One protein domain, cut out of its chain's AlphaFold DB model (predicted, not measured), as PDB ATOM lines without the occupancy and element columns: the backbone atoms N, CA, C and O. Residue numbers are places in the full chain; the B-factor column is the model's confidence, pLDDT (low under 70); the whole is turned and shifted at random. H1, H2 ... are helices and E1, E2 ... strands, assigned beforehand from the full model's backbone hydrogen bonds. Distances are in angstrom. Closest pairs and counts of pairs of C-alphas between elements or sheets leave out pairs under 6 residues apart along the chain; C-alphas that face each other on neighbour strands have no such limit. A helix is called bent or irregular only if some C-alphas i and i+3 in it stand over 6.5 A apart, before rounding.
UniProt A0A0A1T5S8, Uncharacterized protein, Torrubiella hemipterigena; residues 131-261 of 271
ATOM      1  N   VAL A 131     161.025 247.646 293.327       97.25
ATOM      2  CA  VAL A 131     160.631 248.276 294.595       97.25
ATOM      3  C   VAL A 131     161.773 248.170 295.598       97.25
ATOM      4  O   VAL A 131     162.068 247.105 296.132       97.25
ATOM      5  N   GLY A 132     162.390 249.311 295.887       96.88
ATOM      6  CA  GLY A 132     163.451 249.449 296.875       96.88
ATOM      7  C   GLY A 132     162.945 250.107 298.155       96.88
ATOM      8  O   GLY A 132     161.906 250.768 298.181       96.88
ATOM      9  N   SER A 133     163.696 249.965 299.243       97.44
ATOM     10  CA  SER A 133     163.393 250.671 300.495       97.44
ATOM     11  C   SER A 133     164.633 250.935 301.332       97.44
ATOM     12  O   SER A 133     165.686 250.351 301.094       97.44
ATOM     13  N   CYS A 134     164.493 251.772 302.360       97.88
ATOM     14  CA  CYS A 134     165.416 251.792 303.486       97.88
ATOM     15  C   CYS A 134     165.248 250.499 304.290       97.88
ATOM     16  O   CYS A 134     164.222 249.821 304.166       97.88
ATOM     17  N   HIS A 135     166.215 250.165 305.143       97.75
ATOM     18  CA  HIS A 135     166.151 248.926 305.922       97.75
ATOM     19  C   HIS A 135     164.899 248.859 306.813       97.75
ATOM     20  O   HIS A 135     164.202 247.854 306.839       97.75
ATOM     21  N   CYS A 136     164.533 249.956 307.488       97.06
ATOM     22  CA  CYS A 136     163.337 249.976 308.339       97.06
ATOM     23  C   CYS A 136     162.001 250.143 307.579       97.06
ATOM     24  O   CYS A 136     160.969 250.316 308.220       97.06
ATOM     25  N   GLY A 137     162.008 250.202 306.243       96.38
ATOM     26  CA  GLY A 137     160.802 250.300 305.404       96.38
ATOM     27  C   GLY A 137     160.054 251.645 305.388       96.38
ATOM     28  O   GLY A 137     159.123 251.800 304.608       96.38
ATOM     29  N   LYS A 138     160.454 252.641 306.192       97.31
ATOM     30  CA  LYS A 138     159.777 253.957 306.283       97.31
ATOM     31  C   LYS A 138     159.867 254.817 305.017       97.31
ATOM     32  O   LYS A 138     159.078 255.745 304.858       97.31
ATOM     33  N   THR A 139     160.844 254.542 304.159       97.56
ATOM     34  CA  THR A 139     161.025 255.206 302.868       97.56
ATOM     35  C   THR A 139     161.171 254.132 301.802       97.56
ATOM     36  O   THR A 139     161.991 253.221 301.957       97.56
ATOM     37  N   THR A 140     160.405 254.247 300.723       97.25
ATOM     38  CA  THR A 140     160.449 253.331 299.579       97.25
ATOM     39  C   THR A 140     160.605 254.095 298.269       97.25
ATOM     40  O   THR A 140     160.322 255.294 298.177       97.25
ATOM     41  N   VAL A 141     161.108 253.390 297.258       97.12
ATOM     42  CA  VAL A 141     161.285 253.896 295.899       97.12
ATOM     43  C   VAL A 141     160.739 252.866 294.923       97.12
ATOM     44  O   VAL A 141     161.138 251.705 294.968       97.12
ATOM     45  N   GLU A 142     159.875 253.302 294.015       97.19
ATOM     46  CA  GLU A 142     159.469 252.521 292.849       97.19
ATOM     47  C   GLU A 142     160.233 253.014 291.621       97.19
ATOM     48  O   GLU A 142     160.315 254.223 291.378       97.19
ATOM     49  N   ILE A 143     160.741 252.081 290.820       97.44
ATOM     50  CA  ILE A 143     161.314 252.374 289.505       97.44
ATOM     51  C   ILE A 143     160.411 251.763 288.433       97.44
ATOM     52  O   ILE A 143     160.009 250.603 288.525       97.44
ATOM     53  N   LEU A 144     160.093 252.556 287.408       97.12
ATOM     54  CA  LEU A 144     159.200 252.200 286.295       97.12
ATOM     55  C   LEU A 144     159.951 251.700 285.045       97.12
ATOM     56  O   LEU A 144     159.359 251.552 283.980       97.12
ATOM     57  N   ALA A 145     161.256 251.477 285.165       95.62
ATOM     58  CA  ALA A 145     162.154 251.010 284.115       95.62
ATOM     59  C   ALA A 145     163.056 249.881 284.642       95.62
ATOM     60  O   ALA A 145     163.318 249.850 285.846       95.62
ATOM     61  N   PRO A 146     163.533 248.962 283.788       94.31
ATOM     62  CA  PRO A 146     164.403 247.871 284.221       94.31
ATOM     63  C   PRO A 146     165.763 248.385 284.708       94.31
ATOM     64  O   PRO A 146     166.429 249.124 283.982       94.31
ATOM     65  N   ILE A 147     166.204 247.969 285.902       94.81
ATOM     66  CA  ILE A 147     167.551 248.274 286.429       94.81
ATOM     67  C   ILE A 147     168.639 247.668 285.529       94.81
ATOM     68  O   ILE A 147     169.668 248.301 285.319       94.81
ATOM     69  N   SER A 148     168.391 246.492 284.942       90.81
ATOM     70  CA  SER A 148     169.323 245.786 284.046       90.81
ATOM     71  C   SER A 148     169.677 246.547 282.764       90.81
ATOM     72  O   SER A 148     170.639 246.197 282.092       90.81
ATOM     73  N   GLU A 149     168.890 247.563 282.405       92.44
ATOM     74  CA  GLU A 149     169.110 248.409 281.226       92.44
ATOM     75  C   GLU A 149     169.788 249.744 281.575       92.44
ATOM     76  O   GLU A 149     169.957 250.596 280.705       92.44
ATOM     77  N   GLN A 150     170.135 249.970 282.847       94.38
ATOM     78  CA  GLN A 150     170.715 251.230 283.308       94.38
ATOM     79  C   GLN A 150     172.226 251.113 283.469       94.38
ATOM     80  O   GLN A 150     172.740 250.105 283.949       94.38
ATOM     81  N   GLU A 151     172.936 252.194 283.152       95.56
ATOM     82  CA  GLU A 151     174.322 252.348 283.583       95.56
ATOM     83  C   GLU A 151     174.368 252.510 285.105       95.56
ATOM     84  O   GLU A 151     173.751 253.422 285.671       95.56
ATOM     85  N   ILE A 152     175.125 251.632 285.757       96.62
ATOM     86  CA  ILE A 152     175.380 251.681 287.192       96.62
ATOM     87  C   ILE A 152     176.760 252.289 287.389       96.62
ATOM     88  O   ILE A 152     177.746 251.748 286.891       96.62
ATOM     89  N   LYS A 153     176.830 253.397 288.130       96.19
ATOM     90  CA  LYS A 153     178.089 254.091 288.419       96.19
ATOM     91  C   LYS A 153     178.400 254.062 289.909       96.19
ATOM     92  O   LYS A 153     177.513 254.270 290.742       96.19
ATOM     93  N   GLU A 154     179.663 253.855 290.239       95.06
ATOM     94  CA  GLU A 154     180.193 253.909 291.599       95.06
ATOM     95  C   GLU A 154     181.471 254.755 291.588       95.06
ATOM     96  O   GLU A 154     182.403 254.484 290.836       95.06
ATOM     97  N   ASP A 155     181.521 255.784 292.427       92.50
ATOM     98  CA  ASP A 155     182.740 256.547 292.682       92.50
ATOM     99  C   ASP A 155     183.125 256.438 294.162       92.50
ATOM    100  O   ASP A 155     182.323 256.039 295.015       92.50
ATOM    101  N   ASN A 156     184.376 256.756 294.473       92.44
ATOM    102  CA  ASN A 156     184.908 256.746 295.834       92.44
ATOM    103  C   ASN A 156     185.237 258.152 296.352       92.44
ATOM    104  O   ASN A 156     186.064 258.280 297.256       92.44
ATOM    105  N   CYS A 157     184.558 259.200 295.862       91.62
ATOM    106  CA  CYS A 157     184.681 260.514 296.484       91.62
ATOM    107  C   CYS A 157     184.275 260.434 297.968       91.62
ATOM    108  O   CYS A 157     183.579 259.508 298.403       91.62
ATOM    109  N   SER A 158     184.667 261.426 298.773       91.75
ATOM    110  CA  SER A 158     184.529 261.371 300.238       91.75
ATOM    111  C   SER A 158     183.126 261.012 300.740       91.75
ATOM    112  O   SER A 158     182.992 260.351 301.778       91.75
ATOM    113  N   SER A 159     182.087 261.436 300.021       92.19
ATOM    114  CA  SER A 159     180.697 261.145 300.356       92.19
ATOM    115  C   SER A 159     180.242 259.768 299.868       92.19
ATOM    116  O   SER A 159     179.763 258.971 300.680       92.19
ATOM    117  N   CYS A 160     180.467 259.454 298.588       94.12
ATOM    118  CA  CYS A 160     180.083 258.190 297.967       94.12
ATOM    119  C   CYS A 160     180.772 256.995 298.622       94.12
ATOM    120  O   CYS A 160     180.111 255.992 298.898       94.12
ATOM    121  N   VAL A 161     182.055 257.122 298.981       94.75
ATOM    122  CA  VAL A 161     182.798 256.058 299.667       94.75
ATOM    123  C   VAL A 161     182.150 255.706 301.006       94.75
ATOM    124  O   VAL A 161     181.960 254.527 301.297       94.75
ATOM    125  N   ARG A 162     181.713 256.715 301.777       95.00
ATOM    126  CA  ARG A 162     181.126 256.575 303.124       95.00
ATOM    127  C   ARG A 162     179.665 256.133 303.115       95.00
ATOM    128  O   ARG A 162     179.211 255.538 304.094       95.00
ATOM    129  N   SER A 163     178.926 256.436 302.051       94.94
ATOM    130  CA  SER A 163     177.560 255.939 301.844       94.94
ATOM    131  C   SER A 163     177.503 254.639 301.038       94.94
ATOM    132  O   SER A 163     176.406 254.117 300.857       94.94
ATOM    133  N   ALA A 164     178.650 254.152 300.544       95.56
ATOM    134  CA  ALA A 164     178.764 253.050 299.587       95.56
ATOM    135  C   ALA A 164     177.831 253.229 298.375       95.56
ATOM    136  O   ALA A 164     177.057 252.336 298.022       95.56
ATOM    137  N   TRP A 165     177.846 254.433 297.798       96.06
ATOM    138  CA  TRP A 165     176.900 254.825 296.761       96.06
ATOM    139  C   TRP A 165     177.131 254.050 295.459       96.06
ATOM    140  O   TRP A 165     178.176 254.192 294.836       96.06
ATOM    141  N   MET A 166     176.130 253.281 295.028       96.12
ATOM    142  CA  MET A 166     176.113 252.612 293.729       96.12
ATOM    143  C   MET A 166     174.856 253.056 292.982       96.12
ATOM    144  O   MET A 166     173.742 252.626 293.286       96.12
ATOM    145  N   GLY A 167     175.031 254.021 292.087       96.56
ATOM    146  CA  GLY A 167     173.951 254.846 291.571       96.56
ATOM    147  C   GLY A 167     173.494 254.457 290.174       96.56
ATOM    148  O   GLY A 167     174.313 254.257 289.284       96.56
ATOM    149  N   ILE A 168     172.181 254.486 289.969       97.25
ATOM    150  CA  ILE A 168     171.556 254.620 288.647       97.25
ATOM    151  C   ILE A 168     170.926 256.004 288.509       97.25
ATOM    152  O   ILE A 168     170.473 256.602 289.493       97.25
ATOM    153  N   TYR A 169     170.901 256.512 287.278       95.94
ATOM    154  CA  TYR A 169     170.544 257.894 286.962       95.94
ATOM    155  C   TYR A 169     169.463 257.918 285.884       95.94
ATOM    156  O   TYR A 169     169.745 257.780 284.698       95.94
ATOM    157  N   LEU A 170     168.208 258.077 286.303       95.50
ATOM    158  CA  LEU A 170     167.028 257.919 285.446       95.50
ATOM    159  C   LEU A 170     166.278 259.251 285.321       95.50
ATOM    160  O   LEU A 170     166.320 260.055 286.251       95.50
ATOM    161  N   PRO A 171     165.494 259.496 284.259       95.94
ATOM    162  CA  PRO A 171     164.523 260.587 284.261       95.94
ATOM    163  C   PRO A 171     163.574 260.505 285.471       95.94
ATOM    164  O   PRO A 171     162.974 259.459 285.711       95.94
ATOM    165  N   ARG A 172     163.351 261.619 286.185       95.12
ATOM    166  CA  ARG A 172     162.482 261.671 287.387       95.12
ATOM    167  C   ARG A 172     161.087 261.084 287.181       95.12
ATOM    168  O   ARG A 172     160.531 260.508 288.104       95.12
ATOM    169  N   LYS A 173     160.532 261.191 285.969       95.31
ATOM    170  CA  LYS A 173     159.222 260.620 285.611       95.31
ATOM    171  C   LYS A 173     159.146 259.087 285.727       95.31
ATOM    172  O   LYS A 173     158.045 258.548 285.729       95.31
ATOM    173  N   LEU A 174     160.287 258.397 285.786       97.06
ATOM    174  CA  LEU A 174     160.387 256.939 285.924       97.06
ATOM    175  C   LEU A 174     160.595 256.489 287.374       97.06
ATOM    176  O   LEU A 174     160.841 255.309 287.608       97.06
ATOM    177  N   VAL A 175     160.515 257.408 288.339       97.12
ATOM    178  CA  VAL A 175     160.762 257.126 289.752       97.12
ATOM    179  C   VAL A 175     159.635 257.696 290.600       97.12
ATOM    180  O   VAL A 175     159.220 258.841 290.413       97.12
ATOM    181  N   ARG A 176     159.157 256.912 291.565       96.56
ATOM    182  CA  ARG A 176     158.221 257.376 292.595       96.56
ATOM    183  C   ARG A 176     158.829 257.160 293.967       96.56
ATOM    184  O   ARG A 176     159.456 256.137 294.221       96.56
ATOM    185  N   TYR A 177     158.648 258.142 294.838       96.31
ATOM    186  CA  TYR A 177     159.142 258.118 296.208       96.31
ATOM    187  C   TYR A 177     157.958 258.067 297.164       96.31
ATOM    188  O   TYR A 177     156.989 258.804 296.974       96.31
ATOM    189  N   HIS A 178     158.076 257.279 298.228       96.50
ATOM    190  CA  HIS A 178     157.124 257.270 299.336       96.50
ATOM    191  C   HIS A 178     157.892 257.421 300.649       96.50
ATOM    192  O   HIS A 178     158.956 256.821 300.818       96.50
ATOM    193  N   GLY A 179     157.387 258.242 301.571       96.19
ATOM    194  CA  GLY A 179     158.083 258.503 302.830       96.19
ATOM    195  C   GLY A 179     159.368 259.317 302.658       96.19
ATOM    196  O   GLY A 179     160.332 259.091 303.391       96.19
ATOM    197  N   LYS A 180     159.433 260.228 301.672       94.44
ATOM    198  CA  LYS A 180     160.603 261.107 301.458       94.44
ATOM    199  C   LYS A 180     160.797 262.042 302.657       94.44
ATOM    200  O   LYS A 180     161.923 262.318 303.055       94.44
ATOM    201  N   GLU A 181     159.700 262.466 303.267       95.69
ATOM    202  CA  GLU A 181     159.626 263.232 304.509       95.69
ATOM    203  C   GLU A 181     160.218 262.498 305.723       95.69
ATOM    204  O   GLU A 181     160.623 263.145 306.683       95.69
ATOM    205  N   ASN A 182     160.360 261.168 305.663       97.25
ATOM    206  CA  ASN A 182     161.007 260.364 306.704       97.25
ATOM    207  C   ASN A 182     162.537 260.313 306.554       97.25
ATOM    208  O   ASN A 182     163.174 259.441 307.146       97.25
ATOM    209  N   THR A 183     163.135 261.190 305.744       97.62
ATOM    210  CA  THR A 183     164.589 261.257 305.536       97.62
ATOM    211  C   THR A 183     165.186 262.532 306.119       97.62
ATOM    212  O   THR A 183     164.553 263.585 306.144       97.62
ATOM    213  N   THR A 184     166.434 262.437 306.570       96.38
ATOM    214  CA  THR A 184     167.248 263.591 306.952       96.38
ATOM    215  C   THR A 184     168.101 264.003 305.770       96.38
ATOM    216  O   THR A 184     168.803 263.182 305.180       96.38
ATOM    217  N   ASP A 185     168.046 265.288 305.437       93.00
ATOM    218  CA  ASP A 185     168.796 265.873 304.336       93.00
ATOM    219  C   ASP A 185     170.251 266.156 304.733       93.00
ATOM    220  O   ASP A 185     170.514 266.699 305.806       93.00
ATOM    221  N   TYR A 186     171.203 265.839 303.853       93.25
ATOM    222  CA  TYR A 186     172.626 266.062 304.109       93.25
ATOM    223  C   TYR A 186     173.330 266.685 302.901       93.25
ATOM    224  O   TYR A 186     173.300 266.146 301.795       93.25
ATOM    225  N   ALA A 187     173.978 267.838 303.099       89.44
ATOM    226  CA  ALA A 187     174.827 268.465 302.086       89.44
ATOM    227  C   ALA A 187     176.208 267.808 302.081       89.44
ATOM    228  O   ALA A 187     177.120 268.254 302.769       89.44
ATOM    229  N   ALA A 188     176.354 266.746 301.297       78.12
ATOM    230  CA  ALA A 188     177.606 266.005 301.223       78.12
ATOM    231  C   ALA A 188     178.672 266.671 300.334       78.12
ATOM    232  O   ALA A 188     179.838 266.305 300.391       78.12
ATOM    233  N   THR A 189     178.287 267.658 299.522       77.00
ATOM    234  CA  THR A 189     179.199 268.375 298.620       77.00
ATOM    235  C   THR A 189     179.416 269.805 299.098       77.00
ATOM    236  O   THR A 189     178.493 270.437 299.613       77.00
ATOM    237  N   SER A 190     180.611 270.351 298.862       67.62
ATOM    238  CA  SER A 190     180.982 271.724 299.254       67.62
ATOM    239  C   SER A 190     180.047 272.796 298.686       67.62
ATOM    240  O   SER A 190     179.813 273.819 299.323       67.62
ATOM    241  N   ARG A 191     179.470 272.553 297.502       76.88
ATOM    242  CA  ARG A 191     178.500 273.456 296.863       76.88
ATOM    243  C   ARG A 191     177.069 273.275 297.372       76.88
ATOM    244  O   ARG A 191     176.243 274.162 297.179       76.88
ATOM    245  N   GLY A 192     176.743 272.132 297.977       79.00
ATOM    246  CA  GLY A 192     175.408 271.829 298.504       79.00
ATOM    247  C   GLY A 192     174.296 271.703 297.451       79.00
ATOM    248  O   GLY A 192     173.119 271.681 297.821       79.00
ATOM    249  N   TRP A 193     174.652 271.631 296.161       86.19
ATOM    250  CA  TRP A 193     173.717 271.523 295.027       86.19
ATOM    251  C   TRP A 193     173.128 270.123 294.881       86.19
ATOM    252  O   TRP A 193     172.024 269.966 294.365       86.19
ATOM    253  N   THR A 194     173.853 269.118 295.358       88.69
ATOM    254  CA  THR A 194     173.358 267.753 295.514       88.69
ATOM    255  C   THR A 194     173.314 267.447 296.993       88.69
ATOM    256  O   THR A 194     174.296 267.664 297.714       88.69
ATOM    257  N   ARG A 195     172.165 266.959 297.447       92.19
ATOM    258  CA  ARG A 195     172.008 266.426 298.793       92.19
ATOM    259  C   ARG A 195     171.977 264.908 298.758       92.19
ATOM    260  O   ARG A 195     171.538 264.318 297.773       92.19
ATOM    261  N   MET A 196     172.395 264.289 299.854       94.31
ATOM    262  CA  MET A 196     172.378 262.841 300.043       94.31
ATOM    263  C   MET A 196     171.483 262.468 301.226       94.31
ATOM    264  O   MET A 196     172.002 262.138 302.297       94.31
ATOM    265  N   PRO A 197     170.148 262.536 301.078       96.38
ATOM    266  CA  PRO A 197     169.249 262.152 302.152       96.38
ATOM    267  C   PRO A 197     169.479 260.713 302.619       96.38
ATOM    268  O   PRO A 197     169.829 259.826 301.837       96.38
ATOM    269  N   PHE A 198     169.248 260.477 303.904       98.06
ATOM    270  CA  PHE A 198     169.273 259.143 304.497       98.06
ATOM    271  C   PHE A 198     168.113 258.958 305.464       98.06
ATOM    272  O   PHE A 198     167.584 259.916 306.022       98.06
ATOM    273  N   CYS A 199     167.718 257.709 305.689       98.38
ATOM    274  CA  CYS A 199     166.750 257.395 306.729       98.38
ATOM    275  C   CYS A 199     167.393 257.615 308.114       98.38
ATOM    276  O   CYS A 199     168.334 256.893 308.443       98.38
ATOM    277  N   PRO A 200     166.896 258.528 308.970       97.94
ATOM    278  CA  PRO A 200     167.468 258.760 310.294       97.94
ATOM    279  C   PRO A 200     167.221 257.601 311.260       97.94
ATOM    280  O   PRO A 200     167.829 257.565 312.315       97.94
ATOM    281  N   THR A 201     166.335 256.655 310.921       98.25
ATOM    282  CA  THR A 201     166.103 255.456 311.740       98.25
ATOM    283  C   THR A 201     167.169 254.384 311.505       98.25
ATOM    284  O   THR A 201     167.633 253.800 312.469       98.25
ATOM    285  N   CYS A 202     167.552 254.107 310.253       98.31
ATOM    286  CA  CYS A 202     168.458 252.992 309.924       98.31
ATOM    287  C   CYS A 202     169.720 253.403 309.144       98.31
ATOM    288  O   CYS A 202     170.457 252.560 308.642       98.31
ATOM    289  N   GLY A 203     169.937 254.698 308.922       97.88
ATOM    290  CA  GLY A 203     171.118 255.242 308.252       97.88
ATOM    291  C   GLY A 203     171.259 254.930 306.755       97.88
ATOM    292  O   GLY A 203     172.307 255.225 306.186       97.88
ATOM    293  N   VAL A 204     170.278 254.309 306.090       98.38
ATOM    294  CA  VAL A 204     170.384 253.937 304.660       98.38
ATOM    295  C   VAL A 204     170.191 255.162 303.758       98.38
ATOM    296  O   VAL A 204     169.229 255.910 303.938       98.38
ATOM    297  N   HIS A 205     171.078 255.332 302.769       97.62
ATOM    298  CA  HIS A 205     170.962 256.320 301.689       97.62
ATOM    299  C   HIS A 205     170.317 255.672 300.458       97.62
ATOM    300  O   HIS A 205     170.937 254.833 299.807       97.62
ATOM    301  N   LEU A 206     169.079 256.061 300.142       96.50
ATOM    302  CA  LEU A 206     168.293 255.461 299.055       96.50
ATOM    303  C   LEU A 206     168.423 256.229 297.745       96.50
ATOM    304  O   LEU A 206     168.367 255.643 296.669       96.50
ATOM    305  N   PHE A 207     168.512 257.551 297.836       96.88
ATOM    306  CA  PHE A 207     168.497 258.442 296.689       96.88
ATOM    307  C   PHE A 207     169.366 259.674 296.963       96.88
ATOM    308  O   PHE A 207     169.603 260.024 298.120       96.88
ATOM    309  N   MET A 208     169.802 260.354 295.904       94.69
ATOM    310  CA  MET A 208     170.324 261.721 295.994       94.69
ATOM    311  C   MET A 208     169.269 262.714 295.509       94.69
ATOM    312  O   MET A 208     168.472 262.420 294.616       94.69
ATOM    313  N   ASP A 209     169.271 263.907 296.094       91.31
ATOM    314  CA  ASP A 209     168.377 265.008 295.742       91.31
ATOM    315  C   ASP A 209     169.193 266.105 295.047       91.31
ATOM    316  O   ASP A 209     169.830 266.946 295.688       91.31
ATOM    317  N   VAL A 210     169.215 266.062 293.713       89.88
ATOM    318  CA  VAL A 210     169.888 267.072 292.885       89.88
ATOM    319  C   VAL A 210     169.011 268.324 292.827       89.88
ATOM    320  O   VAL A 210     167.947 268.324 292.205       89.88
ATOM    321  N   ARG A 211     169.457 269.393 293.489       87.31
ATOM    322  CA  ARG A 211     168.787 270.706 293.553       87.31
ATOM    323  C   ARG A 211     169.365 271.721 292.574       87.31
ATOM    324  O   ARG A 211     168.689 272.687 292.248       87.31
ATOM    325  N   GLY A 212     170.584 271.480 292.094       87.25
ATOM    326  CA  GLY A 212     171.278 272.382 291.182       87.25
ATOM    327  C   GLY A 212     171.786 273.665 291.860       87.25
ATOM    328  O   GLY A 212     171.640 273.837 293.074       87.25
ATOM    329  N   PRO A 213     172.446 274.546 291.092       89.19
ATOM    330  CA  PRO A 213     172.921 275.830 291.588       89.19
ATOM    331  C   PRO A 213     171.760 276.796 291.902       89.19
ATOM    332  O   PRO A 213     170.751 276.779 291.195       89.19
ATOM    333  N   PRO A 214     171.913 277.691 292.899       88.19
ATOM    334  CA  PRO A 214     171.015 278.827 293.100       88.19
ATOM    335  C   PRO A 214     170.861 279.681 291.839       88.19
ATOM    336  O   PRO A 214     171.776 279.767 291.009       88.19
ATOM    337  N   ARG A 215     169.712 280.350 291.707       88.00
ATOM    338  CA  ARG A 215     169.372 281.117 290.503       88.00
ATOM    339  C   ARG A 215     170.380 282.231 290.225       88.00
ATOM    340  O   ARG A 215     170.750 282.446 289.077       88.00
ATOM    341  N   GLU A 216     170.909 282.847 291.273       91.62
ATOM    342  CA  GLU A 216     171.895 283.923 291.207       91.62
ATOM    343  C   GLU A 216     173.209 283.455 290.572       91.62
ATOM    344  O   GLU A 216     173.878 284.227 289.885       91.62
ATOM    345  N   ILE A 217     173.585 282.185 290.770       90.50
ATOM    346  CA  ILE A 217     174.757 281.593 290.111       90.50
ATOM    347  C   ILE A 217     174.468 281.397 288.623       90.50
ATOM    348  O   ILE A 217     175.327 281.702 287.801       90.50
ATOM    349  N   ILE A 218     173.259 280.941 288.273       90.81
ATOM    350  CA  ILE A 218     172.837 280.762 286.876       90.81
ATOM    351  C   ILE A 218     172.814 282.106 286.136       90.81
ATOM    352  O   ILE A 218     173.226 282.200 284.979       90.81
ATOM    353  N   ASP A 219     172.356 283.166 286.799       91.88
ATOM    354  CA  ASP A 219     172.231 284.484 286.182       91.88
ATOM    355  C   ASP A 219     173.592 285.118 285.865       91.88
ATOM    356  O   ASP A 219     173.699 285.805 284.848       91.88
ATOM    357  N   ARG A 220     174.629 284.803 286.657       94.56
ATOM    358  CA  ARG A 220     176.026 285.241 286.464       94.56
ATOM    359  C   ARG A 220     176.788 284.478 285.377       94.56
ATOM    360  O   ARG A 220     177.931 284.830 285.098       94.56
ATOM    361  N   ILE A 221     176.205 283.433 284.781       93.25
ATOM    362  CA  ILE A 221     176.873 282.681 283.711       93.25
ATOM    363  C   ILE A 221     177.024 283.588 282.473       93.25
ATOM    364  O   ILE A 221     176.017 284.152 282.030       93.25
ATOM    365  N   PRO A 222     178.235 283.701 281.888       95.50
ATOM    366  CA  PRO A 222     178.469 284.472 280.669       95.50
ATOM    367  C   PRO A 222     177.566 284.037 279.509       95.50
ATOM    368  O   PRO A 222     177.289 282.845 279.338       95.50
ATOM    369  N   ALA A 223     177.091 285.002 278.717       94.50
ATOM    370  CA  ALA A 223     176.064 284.785 277.695       94.50
ATOM    371  C   ALA A 223     176.465 283.710 276.671       94.50
ATOM    372  O   ALA A 223     175.636 282.885 276.290       94.50
ATOM    373  N   GLU A 224     177.745 283.668 276.307       96.19
ATOM    374  CA  GLU A 224     178.338 282.739 275.349       96.19
ATOM    375  C   GLU A 224     178.249 281.265 275.775       96.19
ATOM    376  O   GLU A 224     178.205 280.387 274.919       96.19
ATOM    377  N   ARG A 225     178.170 280.975 277.083       94.69
ATOM    378  CA  ARG A 225     178.047 279.604 277.623       94.69
ATOM    379  C   ARG A 225     176.732 279.352 278.359       94.69
ATOM    380  O   ARG A 225     176.468 278.227 278.785       94.69
ATOM    381  N   LYS A 226     175.884 280.373 278.516       93.62
ATOM    382  CA  LYS A 226     174.670 280.300 279.343       93.62
ATOM    383  C   LYS A 226     173.703 279.222 278.873       93.62
ATOM    384  O   LYS A 226     173.210 278.464 279.700       93.62
ATOM    385  N   ALA A 227     173.470 279.116 277.565       94.06
ATOM    386  CA  ALA A 227     172.562 278.113 277.009       94.06
ATOM    387  C   ALA A 227     173.035 276.676 277.296       94.06
ATOM    388  O   ALA A 227     172.251 275.855 277.770       94.06
ATOM    389  N   GLU A 228     174.323 276.396 277.078       94.44
ATOM    390  CA  GLU A 228     174.934 275.085 277.325       94.44
ATOM    391  C   GLU A 228     174.862 274.703 278.812       94.44
ATOM    392  O   GLU A 228     174.364 273.635 279.169       94.44
ATOM    393  N   VAL A 229     175.297 275.600 279.702       92.19
ATOM    394  CA  VAL A 229     175.308 275.325 281.146       92.19
ATOM    395  C   VAL A 229     173.887 275.167 281.688       92.19
ATOM    396  O   VAL A 229     173.639 274.267 282.490       92.19
ATOM    397  N   VAL A 230     172.930 275.986 281.237       93.00
ATOM    398  CA  VAL A 230     171.519 275.841 281.625       93.00
ATOM    399  C   VAL A 230     170.960 274.498 281.160       93.00
ATOM    400  O   VAL A 230     170.268 273.846 281.939       93.00
ATOM    401  N   ALA A 231     171.293 274.035 279.951       93.75
ATOM    402  CA  ALA A 231     170.868 272.719 279.475       93.75
ATOM    403  C   ALA A 231     171.405 271.584 280.366       93.75
ATOM    404  O   ALA A 231     170.653 270.675 280.719       93.75
ATOM    405  N   ILE A 232     172.667 271.667 280.805       91.88
ATOM    406  CA  ILE A 232     173.266 270.707 281.748       91.88
ATOM    407  C   ILE A 232     172.556 270.752 283.106       91.88
ATOM    408  O   ILE A 232     172.212 269.708 283.658       91.88
ATOM    409  N   VAL A 233     172.304 271.949 283.647       91.38
ATOM    410  CA  VAL A 233     171.606 272.117 284.932       91.38
ATOM    411  C   VAL A 233     170.198 271.528 284.866       91.38
ATOM    412  O   VAL A 233     169.831 270.746 285.740       91.38
ATOM    413  N   VAL A 234     169.436 271.841 283.813       91.69
ATOM    414  CA  VAL A 234     168.086 271.301 283.599       91.69
ATOM    415  C   VAL A 234     168.127 269.780 283.482       91.69
ATOM    416  O   VAL A 234     167.353 269.105 284.161       91.69
ATOM    417  N   LYS A 235     169.062 269.231 282.694       91.50
ATOM    418  CA  LYS A 235     169.263 267.783 282.576       91.50
ATOM    419  C   LYS A 235     169.500 267.159 283.951       91.50
ATOM    420  O   LYS A 235     168.735 266.285 284.348       91.50
ATOM    421  N   ASN A 236     170.474 267.654 284.711       91.00
ATOM    422  CA  ASN A 236     170.830 267.108 286.024       91.00
ATOM    423  C   ASN A 236     169.682 267.216 287.039       91.00
ATOM    424  O   ASN A 236     169.409 266.268 287.770       91.00
ATOM    425  N   MET A 237     168.969 268.345 287.067       91.88
ATOM    426  CA  MET A 237     167.817 268.544 287.955       91.88
ATOM    427  C   MET A 237     166.598 267.705 287.549       91.88
ATOM    428  O   MET A 237     165.734 267.449 288.385       91.88
ATOM    429  N   SER A 238     166.520 267.253 286.296       93.69
ATOM    430  CA  SER A 238     165.473 266.345 285.805       93.69
ATOM    431  C   SER A 238     165.773 264.859 286.042       93.69
ATOM    432  O   SER A 238     164.924 264.008 285.764       93.69
ATOM    433  N   THR A 239     166.947 264.549 286.595       94.75
ATOM    434  CA  THR A 239     167.397 263.191 286.910       94.75
ATOM    435  C   THR A 239     167.032 262.811 288.347       94.75
ATOM    436  O   THR A 239     167.073 263.627 289.273       94.75
ATOM    437  N   ALA A 240     166.627 261.559 288.524       95.69
ATOM    438  CA  ALA A 240     166.534 260.857 289.789       95.69
ATOM    439  C   ALA A 240     167.768 259.961 289.935       95.69
ATOM    440  O   ALA A 240     168.105 259.207 289.022       95.69
ATOM    441  N   SER A 241     168.426 260.047 291.087       96.00
ATOM    442  CA  SER A 241     169.616 259.265 291.418       96.00
ATOM    443  C   SER A 241     169.261 258.281 292.515       96.00
ATOM    444  O   SER A 241     168.901 258.717 293.609       96.00
ATOM    445  N   ILE A 242     169.346 256.984 292.237       97.69
ATOM    446  CA  ILE A 242     168.889 255.922 293.140       97.69
ATOM    447  C   ILE A 242     170.034 254.962 293.455       97.69
ATOM    448  O   ILE A 242     170.768 254.569 292.554       97.69
ATOM    449  N   ASN A 243     170.163 254.569 294.723       97.75
ATOM    450  CA  ASN A 243     171.130 253.572 295.168       97.75
ATOM    451  C   ASN A 243     170.579 252.158 294.939       97.75
ATOM    452  O   ASN A 243     169.620 251.748 295.602       97.75
ATOM    453  N   VAL A 244     171.192 251.393 294.034       97.12
ATOM    454  CA  VAL A 244     170.707 250.051 293.657       97.12
ATOM    455  C   VAL A 244     170.813 249.034 294.794       97.12
ATOM    456  O   VAL A 244     170.057 248.069 294.819       97.12
ATOM    457  N   ARG A 245     171.648 249.299 295.810       96.12
ATOM    458  CA  ARG A 245     171.758 248.471 297.026       96.12
ATOM    459  C   ARG A 245     170.444 248.355 297.806       96.12
ATOM    460  O   ARG A 245     170.303 247.491 298.664       96.12
ATOM    461  N   CYS A 246     169.484 249.249 297.557       96.81
ATOM    462  CA  CYS A 246     168.217 249.305 298.288       96.81
ATOM    463  C   CYS A 246     167.132 248.352 297.757       96.81
ATOM    464  O   CYS A 246     166.054 248.294 298.361       96.81
ATOM    465  N   PHE A 247     167.412 247.632 296.668       96.56
ATOM    466  CA  PHE A 247     166.488 246.740 295.970       96.56
ATOM    467  C   PHE A 247     166.815 245.279 296.314       96.56
ATOM    468  O   PHE A 247     167.933 244.841 296.044       96.56
ATOM    469  N   PRO A 248     165.893 244.538 296.953       93.75
ATOM    470  CA  PRO A 248     166.156 243.187 297.453       93.75
ATOM    471  C   PRO A 248     166.455 242.159 296.354       93.75
ATOM    472  O   PRO A 248     167.104 241.158 296.628       93.75
ATOM    473  N   GLU A 249     165.983 242.391 295.131       92.44
ATOM    474  CA  GLU A 249     166.198 241.524 293.973       92.44
ATOM    475  C   GLU A 249     167.529 241.769 293.253       92.44
ATOM    476  O   GLU A 249     167.932 240.965 292.416       92.44
ATOM    477  N   VAL A 250     168.199 242.892 293.523       92.75
ATOM    478  CA  VAL A 250     169.467 243.223 292.870       92.75
ATOM    479  C   VAL A 250     170.566 242.379 293.498       92.75
ATOM    480  O   VAL A 250     170.731 242.430 294.713       92.75
ATOM    481  N   ASN A 251     171.350 241.672 292.679       90.25
ATOM    482  CA  ASN A 251     172.603 241.029 293.077       90.25
ATOM    483  C   ASN A 251     173.795 241.822 292.520       90.25
ATOM    484  O   ASN A 251     174.095 241.734 291.335       90.25
ATOM    485  N   ILE A 252     174.494 242.581 293.369       88.06
ATOM    486  CA  ILE A 252     175.625 243.436 292.963       88.06
ATOM    487  C   ILE A 252     176.768 242.648 292.319       88.06
ATOM    488  O   ILE A 252     177.433 243.188 291.440       88.06
ATOM    489  N   ALA A 253     176.980 241.387 292.708       85.62
ATOM    490  CA  ALA A 253     178.037 240.557 292.130       85.62
ATOM    491  C   ALA A 253     177.801 240.236 290.641       85.62
ATOM    492  O   ALA A 253     178.744 239.900 289.931       85.62
ATOM    493  N   GLU A 254     176.560 240.361 290.164       89.06
ATOM    494  CA  GLU A 254     176.170 240.125 288.768       89.06
ATOM    495  C   GLU A 254     176.087 241.422 287.944       89.06
ATOM    496  O   GLU A 254     175.806 241.380 286.746       89.06
ATOM    497  N   LEU A 255     176.317 242.589 288.559       88.94
ATOM    498  CA  LEU A 255     176.193 243.882 287.891       88.94
ATOM    499  C   LEU A 255     177.512 244.319 287.249       88.94
ATOM    500  O   LEU A 255     178.572 244.304 287.874       88.94
ATOM    501  N   THR A 256     177.421 244.845 286.029       92.44
ATOM    502  CA  THR A 256     178.501 245.642 285.436       92.44
ATOM    503  C   THR A 256     178.447 247.054 286.015       92.44
ATOM    504  O   THR A 256     177.513 247.805 285.740       92.44
ATOM    505  N   VAL A 257     179.450 247.414 286.817       93.06
ATOM    506  CA  VAL A 257     179.547 248.725 287.477       93.06
ATOM    507  C   VAL A 257     180.675 249.540 286.848       93.06
ATOM    508  O   VAL A 257     181.836 249.130 286.875       93.06
ATOM    509  N   GLU A 258     180.343 250.714 286.314       95.19
ATOM    510  CA  GLU A 258     181.322 251.709 285.884       95.19
ATOM    511  C   GLU A 258     181.917 252.381 287.126       95.19
ATOM    512  O   GLU A 258     181.206 253.050 287.882       95.19
ATOM    513  N   ARG A 259     183.217 252.179 287.356       94.12
ATOM    514  CA  ARG A 259     183.914 252.744 288.514       94.12
ATOM    515  C   ARG A 259     184.796 253.915 288.131       94.12
ATOM    516  O   ARG A 259     185.584 253.819 287.191       94.12
ATOM    517  N   THR A 260     184.723 254.976 288.924       93.81
ATOM    518  CA  THR A 260     185.633 256.118 288.831       93.81
ATOM    519  C   THR A 260     186.366 256.290 290.155       93.81
ATOM    520  O   THR A 260     185.750 256.482 291.202       93.81
ATOM    521  N   ASP A 261     187.692 256.172 290.109       91.00
ATOM    522  CA  ASP A 261     188.565 256.410 291.259       91.00
ATOM    523  C   ASP A 261     188.852 257.916 291.354       91.00
ATOM    524  O   ASP A 261     189.751 258.436 290.698       91.00
TER     525      ASP A 261
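AT A GLANCE: This is residues 131 to 261 of the 271 residues of an uncharacterized protein of Torrubiella hemipterigena (UniProt A0A0A1T5S8). A strongly twisted sheet of five strands forms the core of a body, with a small sheet of E1, E2 and E5 beside it; an arm of two helices, H2 and H3, runs out after E6 and folds back into E7, and makes the length of the whole. A long link, residues 179 to 206, loops along the E6 edge of the large sheet, and H1 is a short turn near E3. The printed part has 131 residues with three named helices and eight named strands, in the order E1 E2 E3 H1 E4 E5 E6 H2 H3 E7 E8. The large sheet runs E6 E7 E4 E3 E8 and is mixed, the small one runs E1 E2 E5, all antiparallel; the class is mixed, helices and strands, with under half of the residues in named elements. The whole is compact, with a radius of gyration of the C-alphas of 15.5 A, and spans 47 by 30 by 30 A.

IN THESE COORDINATES: In the large sheet E6 is residues 207 to 210, E7 is 239 to 243 with 13.2 A from first to last C-alpha, E4 is 166 to 171 with 17.0 A, E3 is 152 to 155, and E8 is 257 to 260, ending at C-alpha 260 at (185.633, 256.118, 288.831). E1, residues 131 to 133, begins at C-alpha 131 at (160.631, 248.276, 294.595); E2 is 140 to 143 and E5 is 175 to 178. H1 is residues 158 to 163, H2 is 215 to 219, and H3 is 223 to 237, 20.9 A long, beginning at C-alpha 223 at (176.064, 284.785, 277.695). H3 is irregular: C-alphas 224 and 227 are 7.6 A apart.

HOW THE PARTS SIT: E7 is antiparallel to E4, with N 240 and O 170 2.7 A apart, and to E6, with N 208 and O 241 3.0 A apart. E4 and E3 are antiparallel, with N 167 and O 153 at 2.8 A. E3 and E8 are parallel, with N 154 and O 258 at 2.9 A. Residues 194 to 195 pair antiparallel with 209 to 210 of E6. E1 and E2 form a hairpin, with N 132 and O 141 at 2.9 A; E2 and E5 are antiparallel, with N 142 and O 176 at 2.9 A. The closest C-alphas of E5 and E7, Val 175 and Ala 240, are 6.9 A apart. H1 only grazes the large sheet with residues 160 to 163, and H3 with 233 to 237. H2 and H3 are close but not clearly touching, with the C-alphas of Ile 218 and Val 230 closest at 7.3 A. Each O i to N i+4 pair is within hydrogen-bond range in H2, 1 of 2 in H1 and 9 of 11 in H3.

THE WHOLE: The two C-alphas farthest apart, those of Cys 136 and Glu 224, are 48.9 A apart. The printed part has no cut. The links E5 to E6, 28 residues, and E7 to E8, 13 residues, are long. The mean pLDDT of the printed part is 93.6, and residue 190 is under 70.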